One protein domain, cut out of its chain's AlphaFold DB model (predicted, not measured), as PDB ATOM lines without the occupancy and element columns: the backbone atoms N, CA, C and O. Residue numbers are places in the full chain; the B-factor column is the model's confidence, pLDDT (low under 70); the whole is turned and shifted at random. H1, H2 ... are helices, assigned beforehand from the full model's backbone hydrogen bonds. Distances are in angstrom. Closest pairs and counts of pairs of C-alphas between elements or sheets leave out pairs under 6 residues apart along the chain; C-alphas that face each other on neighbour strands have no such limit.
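Overview. This is residues 147 to 225 of the 354 residues of the protein "HMG box protein" of Colletotrichum salicis (UniProt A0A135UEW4). A small head of helices, H1, H2 and the first part of H3, has one long open arm: the end of H3 sticks out of the head, and beyond it an outstretched link leads to H4, which stands free with no other helix packed on it. In the head, H1 packs across H2 at a steep angle and, with its first residues 147 to 150 alone, on H3, again at a steep angle, while H2 and H3 follow each other with a tight link between them. The printed part has 79 residues with four named helices, in the order H1, H2, H3, H4, and no named strand; its class is all helix. It is only just extended, close to loose, with a radius of gyration of the C-alphas of 17.5 A, and it spans 44 by 39 by 25 A.

Arrangement. The longest helix is H3, residues 179 to 199. It touches H1, residues 147 to 161, with residues 185 to 189 alone, and H1 touches it with residues 147 to 150 alone. Their closest C-alphas, those of Tyr 150 and Tyr 185, are 6.6 A apart, and the two run opposite ways at a steep tilt of 66 degrees. H1 also touches H2, residues 167 to 176; the closest C-alphas are those of Arg 151 and Ile 170, 6.7 A apart. These two also run opposite ways at a steep tilt of 66 degrees, with their centres 11.0 A apart. H2 and H3 are only just apart, with their closest C-alphas at 8.1 A. H4, residues 209 to 225, is apart from H1, H2 and H3. In H2, H3 and H4 every O i to N i+4 pair is within hydrogen-bond range, and in H1 9 of 11 are.

Along the chain. H3 has 21 residues and is 30.3 A long, from C-alpha 179 at (-37.372, 35.968, 31.500) to C-alpha 199 at (-55.072, 11.575, 28.286). H1 measures 20.7 A and begins with C-alpha 147 at (-40.126, 24.944, 37.928). H2 measures 14.8 A. H4 measures 24.7 A and ends with C-alpha 225 at (-50.341, 40.305, 61.382).

Size, cuts and confidence. The C-alphas farthest apart, those of Gln 160 and Ser 224, are 47.4 A from each other. Residues 193 to 225 stand free, of which 193 to 199 belong to H3 and 209 to 225 to H4; the body without them has 46 residues and spans 31 by 20 by 14 A. The printed part has no cut. The links from H1 to H2 and from H2 to H3 are tight, and the nine residues from H3 to H4 make a short link. The mean pLDDT of the printed part is 81.4; residue 162 and residues 209 to 225 are under 70, and H4 has a mean of 60.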
ATOM      1  N   PHE A 147     -41.283  25.148  37.055       94.62
ATOM      2  CA  PHE A 147     -40.126  24.944  37.928       94.62
ATOM      3  C   PHE A 147     -39.740  23.465  38.054       94.62
ATOM      4  O   PHE A 147     -38.559  23.146  38.091       94.62
ATOM      5  N   ILE A 148     -40.713  22.547  38.099       95.25
ATOM      6  CA  ILE A 148     -40.435  21.105  38.149       95.25
ATOM      7  C   ILE A 148     -39.731  20.643  36.869       95.25
ATOM      8  O   ILE A 148     -38.786  19.862  36.960       95.25
ATOM      9  N   LEU A 149     -40.150  21.152  35.704       94.81
ATOM     10  CA  LEU A 149     -39.474  20.885  34.431       94.81
ATOM     11  C   LEU A 149     -38.049  21.453  34.433       94.81
ATOM     12  O   LEU A 149     -37.100  20.712  34.205       94.81
ATOM     13  N   TYR A 150     -37.892  22.728  34.802       94.00
ATOM     14  CA  TYR A 150     -36.581  23.371  34.914       94.00
ATOM     15  C   TYR A 150     -35.638  22.612  35.849       94.00
ATOM     16  O   TYR A 150     -34.502  22.321  35.487       94.00
ATOM     17  N   ARG A 151     -36.112  22.245  37.045       93.88
ATOM     18  CA  ARG A 151     -35.309  21.514  38.029       93.88
ATOM     19  C   ARG A 151     -34.880  20.155  37.492       93.88
ATOM     20  O   ARG A 151     -33.754  19.760  37.751       93.88
ATOM     21  N   SER A 152     -35.758  19.448  36.782       91.06
ATOM     22  CA  SER A 152     -35.423  18.157  36.172       91.06
ATOM     23  C   SER A 152     -34.251  18.297  35.199       91.06
ATOM     24  O   SER A 152     -33.276  17.554  35.304       91.06
ATOM     25  N   ASP A 153     -34.310  19.294  34.317       90.62
ATOM     26  CA  ASP A 153     -33.280  19.532  33.304       90.62
ATOM     27  C   ASP A 153     -31.970  20.023  33.941       90.62
ATOM     28  O   ASP A 153     -30.885  19.530  33.628       90.62
ATOM     29  N   TYR A 154     -32.065  20.938  34.906       86.44
ATOM     30  CA  TYR A 154     -30.917  21.509  35.609       86.44
ATOM     31  C   TYR A 154     -30.220  20.484  36.514       86.44
ATOM     32  O   TYR A 154     -28.994  20.400  36.555       86.44
ATOM     33  N   GLN A 155     -30.988  19.639  37.206       84.38
ATOM     34  CA  GLN A 155     -30.444  18.563  38.031       84.38
ATOM     35  C   GLN A 155     -29.774  17.481  37.174       84.38
ATOM     36  O   GLN A 155     -28.756  16.932  37.595       84.38
ATOM     37  N   ALA A 156     -30.294  17.195  35.975       82.88
ATOM     38  CA  ALA A 156     -29.645  16.285  35.032       82.88
ATOM     39  C   ALA A 156     -28.276  16.819  34.573       82.88
ATOM     40  O   ALA A 156     -27.311  16.055  34.533       82.88
ATOM     41  N   GLN A 157     -28.168  18.125  34.309       81.44
ATOM     42  CA  GLN A 157     -26.900  18.784  33.968       81.44
ATOM     43  C   GLN A 157     -25.919  18.783  35.150       81.44
ATOM     44  O   GLN A 157     -24.752  18.428  35.002       81.44
ATOM     45  N   ILE A 158     -26.399  19.110  36.353       76.44
ATOM     46  CA  ILE A 158     -25.569  19.177  37.563       76.44
ATOM     47  C   ILE A 158     -25.058  17.806  37.995       76.44
ATOM     48  O   ILE A 158     -23.908  17.703  38.413       76.44
ATOM     49  N   LYS A 159     -25.869  16.747  37.890       73.81
ATOM     50  CA  LYS A 159     -25.458  15.389  38.289       73.81
ATOM     51  C   LYS A 159     -24.204  14.924  37.533       73.81
ATOM     52  O   LYS A 159     -23.448  14.125  38.072       73.81
ATOM     53  N   GLN A 160     -23.972  15.448  36.327       71.81
ATOM     54  CA  GLN A 160     -22.779  15.162  35.526       71.81
ATOM     55  C   GLN A 160     -21.544  15.963  35.965       71.81
ATOM     56  O   GLN A 160     -20.427  15.512  35.737       71.81
ATOM     57  N   MET A 161     -21.726  17.130  36.590       74.00
ATOM     58  CA  MET A 161     -20.633  18.049  36.929       74.00
ATOM     59  C   MET A 161     -20.276  18.044  38.418       74.00
ATOM     60  O   MET A 161     -19.099  18.040  38.750       74.00
ATOM     61  N   ASN A 162     -21.267  18.055  39.316       66.50
ATOM     62  CA  ASN A 162     -21.077  18.164  40.765       66.50
ATOM     63  C   ASN A 162     -22.262  17.545  41.541       66.50
ATOM     64  O   ASN A 162     -23.286  18.204  41.740       66.50
ATOM     65  N   PRO A 163     -22.138  16.311  42.061       72.12
ATOM     66  CA  PRO A 163     -23.235  15.611  42.737       72.12
ATOM     67  C   PRO A 163     -23.600  16.158  44.136       72.12
ATOM     68  O   PRO A 163     -24.543  15.661  44.743       72.12
ATOM     69  N   GLN A 164     -22.888  17.168  44.654       70.44
ATOM     70  CA  GLN A 164     -23.091  17.739  46.001       70.44
ATOM     71  C   GLN A 164     -24.045  18.951  46.048       70.44
ATOM     72  O   GLN A 164     -24.311  19.491  47.121       70.44
ATOM     73  N   LEU A 165     -24.555  19.409  44.901       70.94
ATOM     74  CA  LEU A 165     -25.435  20.579  44.833       70.94
ATOM     75  C   LEU A 165     -26.814  20.292  45.440       70.94
ATOM     76  O   LEU A 165     -27.489  19.318  45.094       70.94
ATOM     77  N   GLN A 166     -27.244  21.166  46.350       75.44
ATOM     78  CA  GLN A 166     -28.485  21.003  47.098       75.44
ATOM     79  C   GLN A 166     -29.669  21.651  46.364       75.44
ATOM     80  O   GLN A 166     -29.537  22.631  45.634       75.44
ATOM     81  N   ASN A 167     -30.883  21.147  46.613       79.88
ATOM     82  CA  ASN A 167     -32.121  21.674  46.013       79.88
ATOM     83  C   ASN A 167     -32.328  23.185  46.262       79.88
ATOM     84  O   ASN A 167     -32.963  23.863  45.456       79.88
ATOM     85  N   ASN A 168     -31.776  23.719  47.354       84.94
ATOM     86  CA  ASN A 168     -31.839  25.143  47.686       84.94
ATOM     87  C   ASN A 168     -31.141  26.026  46.643       84.94
ATOM     88  O   ASN A 168     -31.605  27.134  46.374       84.94
ATOM     89  N   ASP A 169     -30.072  25.532  46.025       84.50
ATOM     90  CA  ASP A 169     -29.309  26.294  45.041       84.50
ATOM     91  C   ASP A 169     -30.043  26.352  43.701       84.50
ATOM     92  O   ASP A 169     -30.057  27.394  43.049       84.50
ATOM     93  N   ILE A 170     -30.785  25.297  43.350       85.81
ATOM     94  CA  ILE A 170     -31.633  25.282  42.149       85.81
ATOM     95  C   ILE A 170     -32.808  26.259  42.289       85.81
ATOM     96  O   ILE A 170     -33.175  26.943  41.333       85.81
ATOM     97  N   CYS A 171     -33.383  26.376  43.491       88.06
ATOM     98  CA  CYS A 171     -34.405  27.389  43.769       88.06
ATOM     99  C   CYS A 171     -33.860  28.815  43.576       88.06
ATOM    100  O   CYS A 171     -34.552  29.664  43.014       88.06
ATOM    101  N   LYS A 172     -32.620  29.083  44.013       88.19
ATOM    102  CA  LYS A 172     -31.960  30.383  43.804       88.19
ATOM    103  C   LYS A 172     -31.666  30.633  42.323       88.19
ATOM    104  O   LYS A 172     -31.958  31.721  41.838       88.19
ATOM    105  N   ALA A 173     -31.162  29.627  41.607       87.69
ATOM    106  CA  ALA A 173     -30.899  29.711  40.170       87.69
ATOM    107  C   ALA A 173     -32.172  30.064  39.387       87.69
ATOM    108  O   ALA A 173     -32.179  31.031  38.634       87.69
ATOM    109  N   TRP A 174     -33.293  29.392  39.671       91.69
ATOM    110  CA  TRP A 174     -34.583  29.706  39.048       91.69
ATOM    111  C   TRP A 174     -35.033  31.157  39.281       91.69
ATOM    112  O   TRP A 174     -35.586  31.788  38.377       91.69
ATOM    113  N   ASN A 175     -34.780  31.712  40.473       90.56
ATOM    114  CA  ASN A 175     -35.119  33.098  40.821       90.56
ATOM    115  C   ASN A 175     -34.227  34.145  40.129       90.56
ATOM    116  O   ASN A 175     -34.672  35.281  39.953       90.56
ATOM    117  N   ASN A 176     -33.039  33.756  39.672       91.75
ATOM    118  CA  ASN A 176     -32.118  34.622  38.932       91.75
ATOM    119  C   ASN A 176     -32.134  34.364  37.415       91.75
ATOM    120  O   ASN A 176     -31.499  35.094  36.661       91.75
ATOM    121  N   GLU A 177     -32.858  33.337  36.976       92.50
ATOM    122  CA  GLU A 177     -32.970  32.949  35.575       92.50
ATOM    123  C   GLU A 177     -33.638  34.036  34.714       92.50
ATOM    124  O   GLU A 177     -34.526  34.767  35.174       92.50
ATOM    125  N   SER A 178     -33.237  34.108  33.444       94.88
ATOM    126  CA  SER A 178     -33.775  35.077  32.482       94.88
ATOM    127  C   SER A 178     -35.280  34.900  32.227       94.88
ATOM    128  O   SER A 178     -35.857  33.816  32.379       94.88
ATOM    129  N   HIS A 179     -35.939  35.986  31.806       92.75
ATOM    130  CA  HIS A 179     -37.372  35.968  31.500       92.75
ATOM    131  C   HIS A 179     -37.712  34.978  30.377       92.75
ATOM    132  O   HIS A 179     -38.649  34.196  30.513       92.75
ATOM    133  N   GLU A 180     -36.905  34.950  29.317       94.25
ATOM    134  CA  GLU A 180     -37.098  34.077  28.152       94.25
ATOM    135  C   GLU A 180     -37.098  32.592  28.534       94.25
ATOM    136  O   GLU A 180     -37.960  31.817  28.109       94.25
ATOM    137  N   VAL A 181     -36.172  32.185  29.408       92.69
ATOM    138  CA  VAL A 181     -36.099  30.802  29.895       92.69
ATOM    139  C   VAL A 181     -37.332  30.466  30.735       92.69
ATOM    140  O   VAL A 181     -37.943  29.409  30.546       92.69
ATOM    141  N   ARG A 182     -37.773  31.373  31.615       93.38
ATOM    142  CA  ARG A 182     -39.008  31.173  32.391       93.38
ATOM    143  C   ARG A 182     -40.233  31.042  31.495       93.38
ATOM    144  O   ARG A 182     -41.080  30.185  31.755       93.38
ATOM    145  N   GLU A 183     -40.331  31.854  30.448       95.81
ATOM    146  CA  GLU A 183     -41.419  31.782  29.472       95.81
ATOM    147  C   GLU A 183     -41.407  30.469  28.697       95.81
ATOM    148  O   GLU A 183     -42.454  29.828  28.572       95.81
ATOM    149  N   ARG A 184     -40.229  29.996  28.278       96.44
ATOM    150  CA  ARG A 184     -40.072  28.686  27.636       96.44
ATOM    151  C   ARG A 184     -40.610  27.559  28.519       96.44
ATOM    152  O   ARG A 184     -41.440  26.768  28.070       96.44
ATOM    153  N   TYR A 185     -40.204  27.496  29.788       95.69
ATOM    154  CA  TYR A 185     -40.690  26.455  30.704       95.69
ATOM    155  C   TYR A 185     -42.170  26.618  31.066       95.69
ATOM    156  O   TYR A 185     -42.868  25.626  31.293       95.69
ATOM    157  N   LYS A 186     -42.690  27.849  31.070       95.88
ATOM    158  CA  LYS A 186     -44.123  28.126  31.227       95.88
ATOM    159  C   LYS A 186     -44.930  27.597  30.039       95.88
ATOM    160  O   LYS A 186     -45.977  26.980  30.252       95.88
ATOM    161  N   ALA A 187     -44.435  27.773  28.813       96.50
ATOM    162  CA  ALA A 187     -45.041  27.217  27.606       96.50
ATOM    163  C   ALA A 187     -45.010  25.679  27.614       96.50
ATOM    164  O   ALA A 187     -46.039  25.045  27.373       96.50
ATOM    165  N   LEU A 188     -43.879  25.073  27.998       94.75
ATOM    166  CA  LEU A 188     -43.765  23.616  28.146       94.75
ATOM    167  C   LEU A 188     -44.748  23.069  29.187       94.75
ATOM    168  O   LEU A 188     -45.485  22.128  28.904       94.75
ATOM    169  N   ALA A 189     -44.827  23.684  30.368       95.81
ATOM    170  CA  ALA A 189     -45.764  23.267  31.411       95.81
ATOM    171  C   ALA A 189     -47.228  23.350  30.948       95.81
ATOM    172  O   ALA A 189     -48.038  22.481  31.284       95.81
ATOM    173  N   LYS A 190     -47.572  24.362  30.137       96.31
ATOM    174  CA  LYS A 190     -48.899  24.475  29.518       96.31
ATOM    175  C   LYS A 190     -49.171  23.303  28.569       96.31
ATOM    176  O   LYS A 190     -50.208  22.658  28.710       96.31
ATOM    177  N   ALA A 191     -48.224  22.966  27.693       94.69
ATOM    178  CA  ALA A 191     -48.350  21.828  26.780       94.69
ATOM    179  C   ALA A 191     -48.489  20.486  27.527       94.69
ATOM    180  O   ALA A 191     -49.345  19.666  27.185       94.69
ATOM    181  N   TYR A 192     -47.713  20.272  28.597       93.81
ATOM    182  CA  TYR A 192     -47.837  19.079  29.447       93.81
ATOM    183  C   TYR A 192     -49.205  18.988  30.122       93.81
ATOM    184  O   TYR A 192     -49.804  17.914  30.149       93.81
ATOM    185  N   LYS A 193     -49.726  20.108  30.633       93.94
ATOM    186  CA  LYS A 193     -51.067  20.171  31.222       93.94
ATOM    187  C   LYS A 193     -52.153  19.840  30.196       93.94
ATOM    188  O   LYS A 193     -53.057  19.069  30.501       93.94
ATOM    189  N   GLU A 194     -52.060  20.383  28.986       94.06
ATOM    190  CA  GLU A 194     -53.010  20.096  27.904       94.06
ATOM    191  C   GLU A 194     -52.974  18.621  27.494       94.06
ATOM    192  O   GLU A 194     -54.023  17.984  27.397       94.06
ATOM    193  N   ARG A 195     -51.777  18.045  27.324       93.25
ATOM    194  CA  ARG A 195     -51.613  16.616  27.025       93.25
ATOM    195  C   ARG A 195     -52.171  15.741  28.146       93.25
ATOM    196  O   ARG A 195     -52.881  14.780  27.869       93.25
ATOM    197  N   HIS A 196     -51.890  16.087  29.399       94.38
ATOM    198  CA  HIS A 196     -52.398  15.375  30.568       94.38
ATOM    199  C   HIS A 196     -53.930  15.397  30.625       94.38
ATOM    200  O   HIS A 196     -54.545  14.358  30.833       94.38
ATOM    201  N   ASN A 197     -54.555  16.552  30.384       91.38
ATOM    202  CA  ASN A 197     -56.014  16.675  30.360       91.38
ATOM    203  C   ASN A 197     -56.655  15.866  29.221       91.38
ATOM    204  O   ASN A 197     -57.738  15.323  29.406       91.38
ATOM    205  N   LYS A 198     -55.990  15.760  28.061       91.38
ATOM    206  CA  LYS A 198     -56.451  14.917  26.945       91.38
ATOM    207  C   LYS A 198     -56.361  13.422  27.269       91.38
ATOM    208  O   LYS A 198     -57.268  12.680  26.920       91.38
ATOM    209  N   MET A 199     -55.277  12.986  27.917       90.06
ATOM    210  CA  MET A 199     -55.072  11.575  28.286       90.06
ATOM    211  C   MET A 199     -55.914  11.153  29.497       90.06
ATOM    212  O   MET A 199     -56.294   9.991  29.608       90.06
ATOM    213  N   HIS A 200     -56.208  12.087  30.403       88.44
ATOM    214  CA  HIS A 200     -56.936  11.835  31.644       88.44
ATOM    215  C   HIS A 200     -58.057  12.871  31.839       88.44
ATOM    216  O   HIS A 200     -57.919  13.765  32.680       88.44
ATOM    217  N   PRO A 201     -59.168  12.764  31.086       89.75
ATOM    218  CA  PRO A 201     -60.288  13.701  31.196       89.75
ATOM    219  C   PRO A 201     -60.952  13.665  32.583       89.75
ATOM    220  O   PRO A 201     -61.377  14.703  33.086       89.75
ATOM    221  N   ASP A 202     -60.953  12.505  33.249       86.06
ATOM    222  CA  ASP A 202     -61.546  12.319  34.582       86.06
ATOM    223  C   ASP A 202     -60.628  12.744  35.742       86.06
ATOM    224  O   ASP A 202     -60.989  12.625  36.920       86.06
ATOM    225  N   TYR A 203     -59.421  13.234  35.443       88.62
ATOM    226  CA  TYR A 203     -58.470  13.629  36.471       88.62
ATOM    227  C   TYR A 203     -58.965  14.843  37.260       88.62
ATOM    228  O   TYR A 203     -59.063  15.959  36.745       88.62
ATOM    229  N   ARG A 204     -59.190  14.648  38.561       82.88
ATOM    230  CA  ARG A 204     -59.504  15.728  39.499       82.88
ATOM    231  C   ARG A 204     -58.427  15.856  40.560       82.88
ATOM    232  O   ARG A 204     -58.061  14.899  41.240       82.88
ATOM    233  N   HIS A 205     -57.928  17.079  40.716       78.44
ATOM    234  CA  HIS A 205     -56.970  17.401  41.762       78.44
ATOM    235  C   HIS A 205     -57.686  17.464  43.111       78.44
ATOM    236  O   HIS A 205     -58.423  18.406  43.393       78.44
ATOM    237  N   LEU A 206     -57.478  16.441  43.940       77.81
ATOM    238  CA  LEU A 206     -57.965  16.431  45.315       77.81
ATOM    239  C   LEU A 206     -56.954  17.153  46.211       77.81
ATOM    240  O   LEU A 206     -55.786  16.759  46.316       77.81
ATOM    241  N   VAL A 207     -57.408  18.219  46.866       75.50
ATOM    242  CA  VAL A 207     -56.677  18.847  47.968       75.50
ATOM    243  C   VAL A 207     -56.993  18.049  49.230       75.50
ATOM    244  O   VAL A 207     -58.160  17.839  49.545       75.50
ATOM    245  N   LEU A 208     -55.967  17.593  49.949       70.94
ATOM    246  CA  LEU A 208     -56.164  16.895  51.219       70.94
ATOM    247  C   LEU A 208     -56.795  17.858  52.233       70.94
ATOM    248  O   LEU A 208     -56.315  18.976  52.414       70.94
ATOM    249  N   GLU A 209     -57.852  17.431  52.918       68.69
ATOM    250  CA  GLU A 209     -58.628  18.281  53.834       68.69
ATOM    251  C   GLU A 209     -57.785  18.847  54.994       68.69
ATOM    252  O   GLU A 209     -57.965  19.992  55.416       68.69
ATOM    253  N   ILE A 210     -56.776  18.091  55.441       67.12
ATOM    254  CA  ILE A 210     -55.772  18.531  56.425       67.12
ATOM    255  C   ILE A 210     -55.019  19.775  55.922       67.12
ATOM    256  O   ILE A 210     -54.776  20.722  56.671       67.12
ATOM    257  N   GLU A 211     -54.702  19.826  54.627       63.06
ATOM    258  CA  GLU A 211     -54.020  20.968  54.023       63.06
ATOM    259  C   GLU A 211     -54.939  22.194  53.912       63.06
ATOM    260  O   GLU A 211     -54.478  23.327  54.063       63.06
ATOM    261  N   ILE A 212     -56.251  21.995  53.731       64.69
ATOM    262  CA  ILE A 212     -57.240  23.085  53.757       64.69
ATOM    263  C   ILE A 212     -57.291  23.722  55.153       64.69
ATOM    264  O   ILE A 212     -57.247  24.952  55.254       64.69
ATOM    265  N   LYS A 213     -57.321  22.912  56.222       65.75
ATOM    266  CA  LYS A 213     -57.289  23.395  57.617       65.75
ATOM    267  C   LYS A 213     -56.010  24.193  57.905       65.75
ATOM    268  O   LYS A 213     -56.098  25.325  58.379       65.75
ATOM    269  N   ASN A 214     -54.847  23.684  57.492       68.06
ATOM    270  CA  ASN A 214     -53.561  24.372  57.669       68.06
ATOM    271  C   ASN A 214     -53.454  25.676  56.857       68.06
ATOM    272  O   ASN A 214     -52.908  26.668  57.343       68.06
ATOM    273  N   ARG A 215     -53.999  25.722  55.631       65.44
ATOM    274  CA  ARG A 215     -54.052  26.955  54.823       65.44
ATOM    275  C   ARG A 215     -54.986  28.000  55.426       65.44
ATOM    276  O   ARG A 215     -54.652  29.181  55.393       65.44
ATOM    277  N   ARG A 216     -56.135  27.591  55.976       65.06
ATOM    278  CA  ARG A 216     -57.046  28.498  56.692       65.06
ATOM    279  C   ARG A 216     -56.364  29.060  57.937       65.06
ATOM    280  O   ARG A 216     -56.308  30.276  58.065       65.06
ATOM    281  N   ALA A 217     -55.749  28.209  58.759       64.50
ATOM    282  CA  ALA A 217     -54.994  28.639  59.937       64.50
ATOM    283  C   ALA A 217     -53.889  29.653  59.583       64.50
ATOM    284  O   ALA A 217     -53.811  30.710  60.202       64.50
ATOM    285  N   LYS A 218     -53.106  29.404  58.519       59.81
ATOM    286  CA  LYS A 218     -52.093  30.361  58.036       59.81
ATOM    287  C   LYS A 218     -52.683  31.673  57.514       59.81
ATOM    288  O   LYS A 218     -52.091  32.719  57.732       59.81
ATOM    289  N   ARG A 219     -53.838  31.646  56.840       59.34
ATOM    290  CA  ARG A 219     -54.508  32.878  56.383       59.34
ATOM    291  C   ARG A 219     -54.984  33.730  57.555       59.34
ATOM    292  O   ARG A 219     -54.829  34.944  57.487       59.34
ATOM    293  N   PHE A 220     -55.491  33.109  58.621       54.97
ATOM    294  CA  PHE A 220     -55.860  33.818  59.848       54.97
ATOM    295  C   PHE A 220     -54.643  34.445  60.544       54.97
ATOM    296  O   PHE A 220     -54.738  35.585  60.990       54.97
ATOM    297  N   THR A 221     -53.476  33.788  60.560       53.72
ATOM    298  CA  THR A 221     -52.271  34.378  61.172       53.72
ATOM    299  C   THR A 221     -51.674  35.516  60.342       53.72
ATOM    300  O   THR A 221     -51.322  36.550  60.905       53.72
ATOM    301  N   THR A 222     -51.619  35.406  59.008       52.50
ATOM    302  CA  THR A 222     -51.138  36.510  58.151       52.50
ATOM    303  C   THR A 222     -52.117  37.680  58.058       52.50
ATOM    304  O   THR A 222     -51.674  38.823  57.994       52.50
ATOM    305  N   ALA A 223     -53.433  37.431  58.089       48.62
ATOM    306  CA  ALA A 223     -54.431  38.504  58.122       48.62
ATOM    307  C   ALA A 223     -54.413  39.251  59.467       48.62
ATOM    308  O   ALA A 223     -54.567  40.467  59.489       48.62
ATOM    309  N   SER A 224     -54.143  38.549  60.574       46.81
ATOM    310  CA  SER A 224     -54.011  39.178  61.891       46.81
ATOM    311  C   SER A 224     -52.703  39.968  62.049       46.81
ATOM    312  O   SER A 224     -52.680  40.952  62.780       46.81
ATOM    313  N   LEU A 225     -51.628  39.592  61.344       47.03
ATOM    314  CA  LEU A 225     -50.341  40.305  61.382       47.03
ATOM    315  C   LEU A 225     -50.276  41.528  60.451       47.03
ATOM    316  O   LEU A 225     -49.486  42.431  60.707       47.03
TER     317      LEU A 225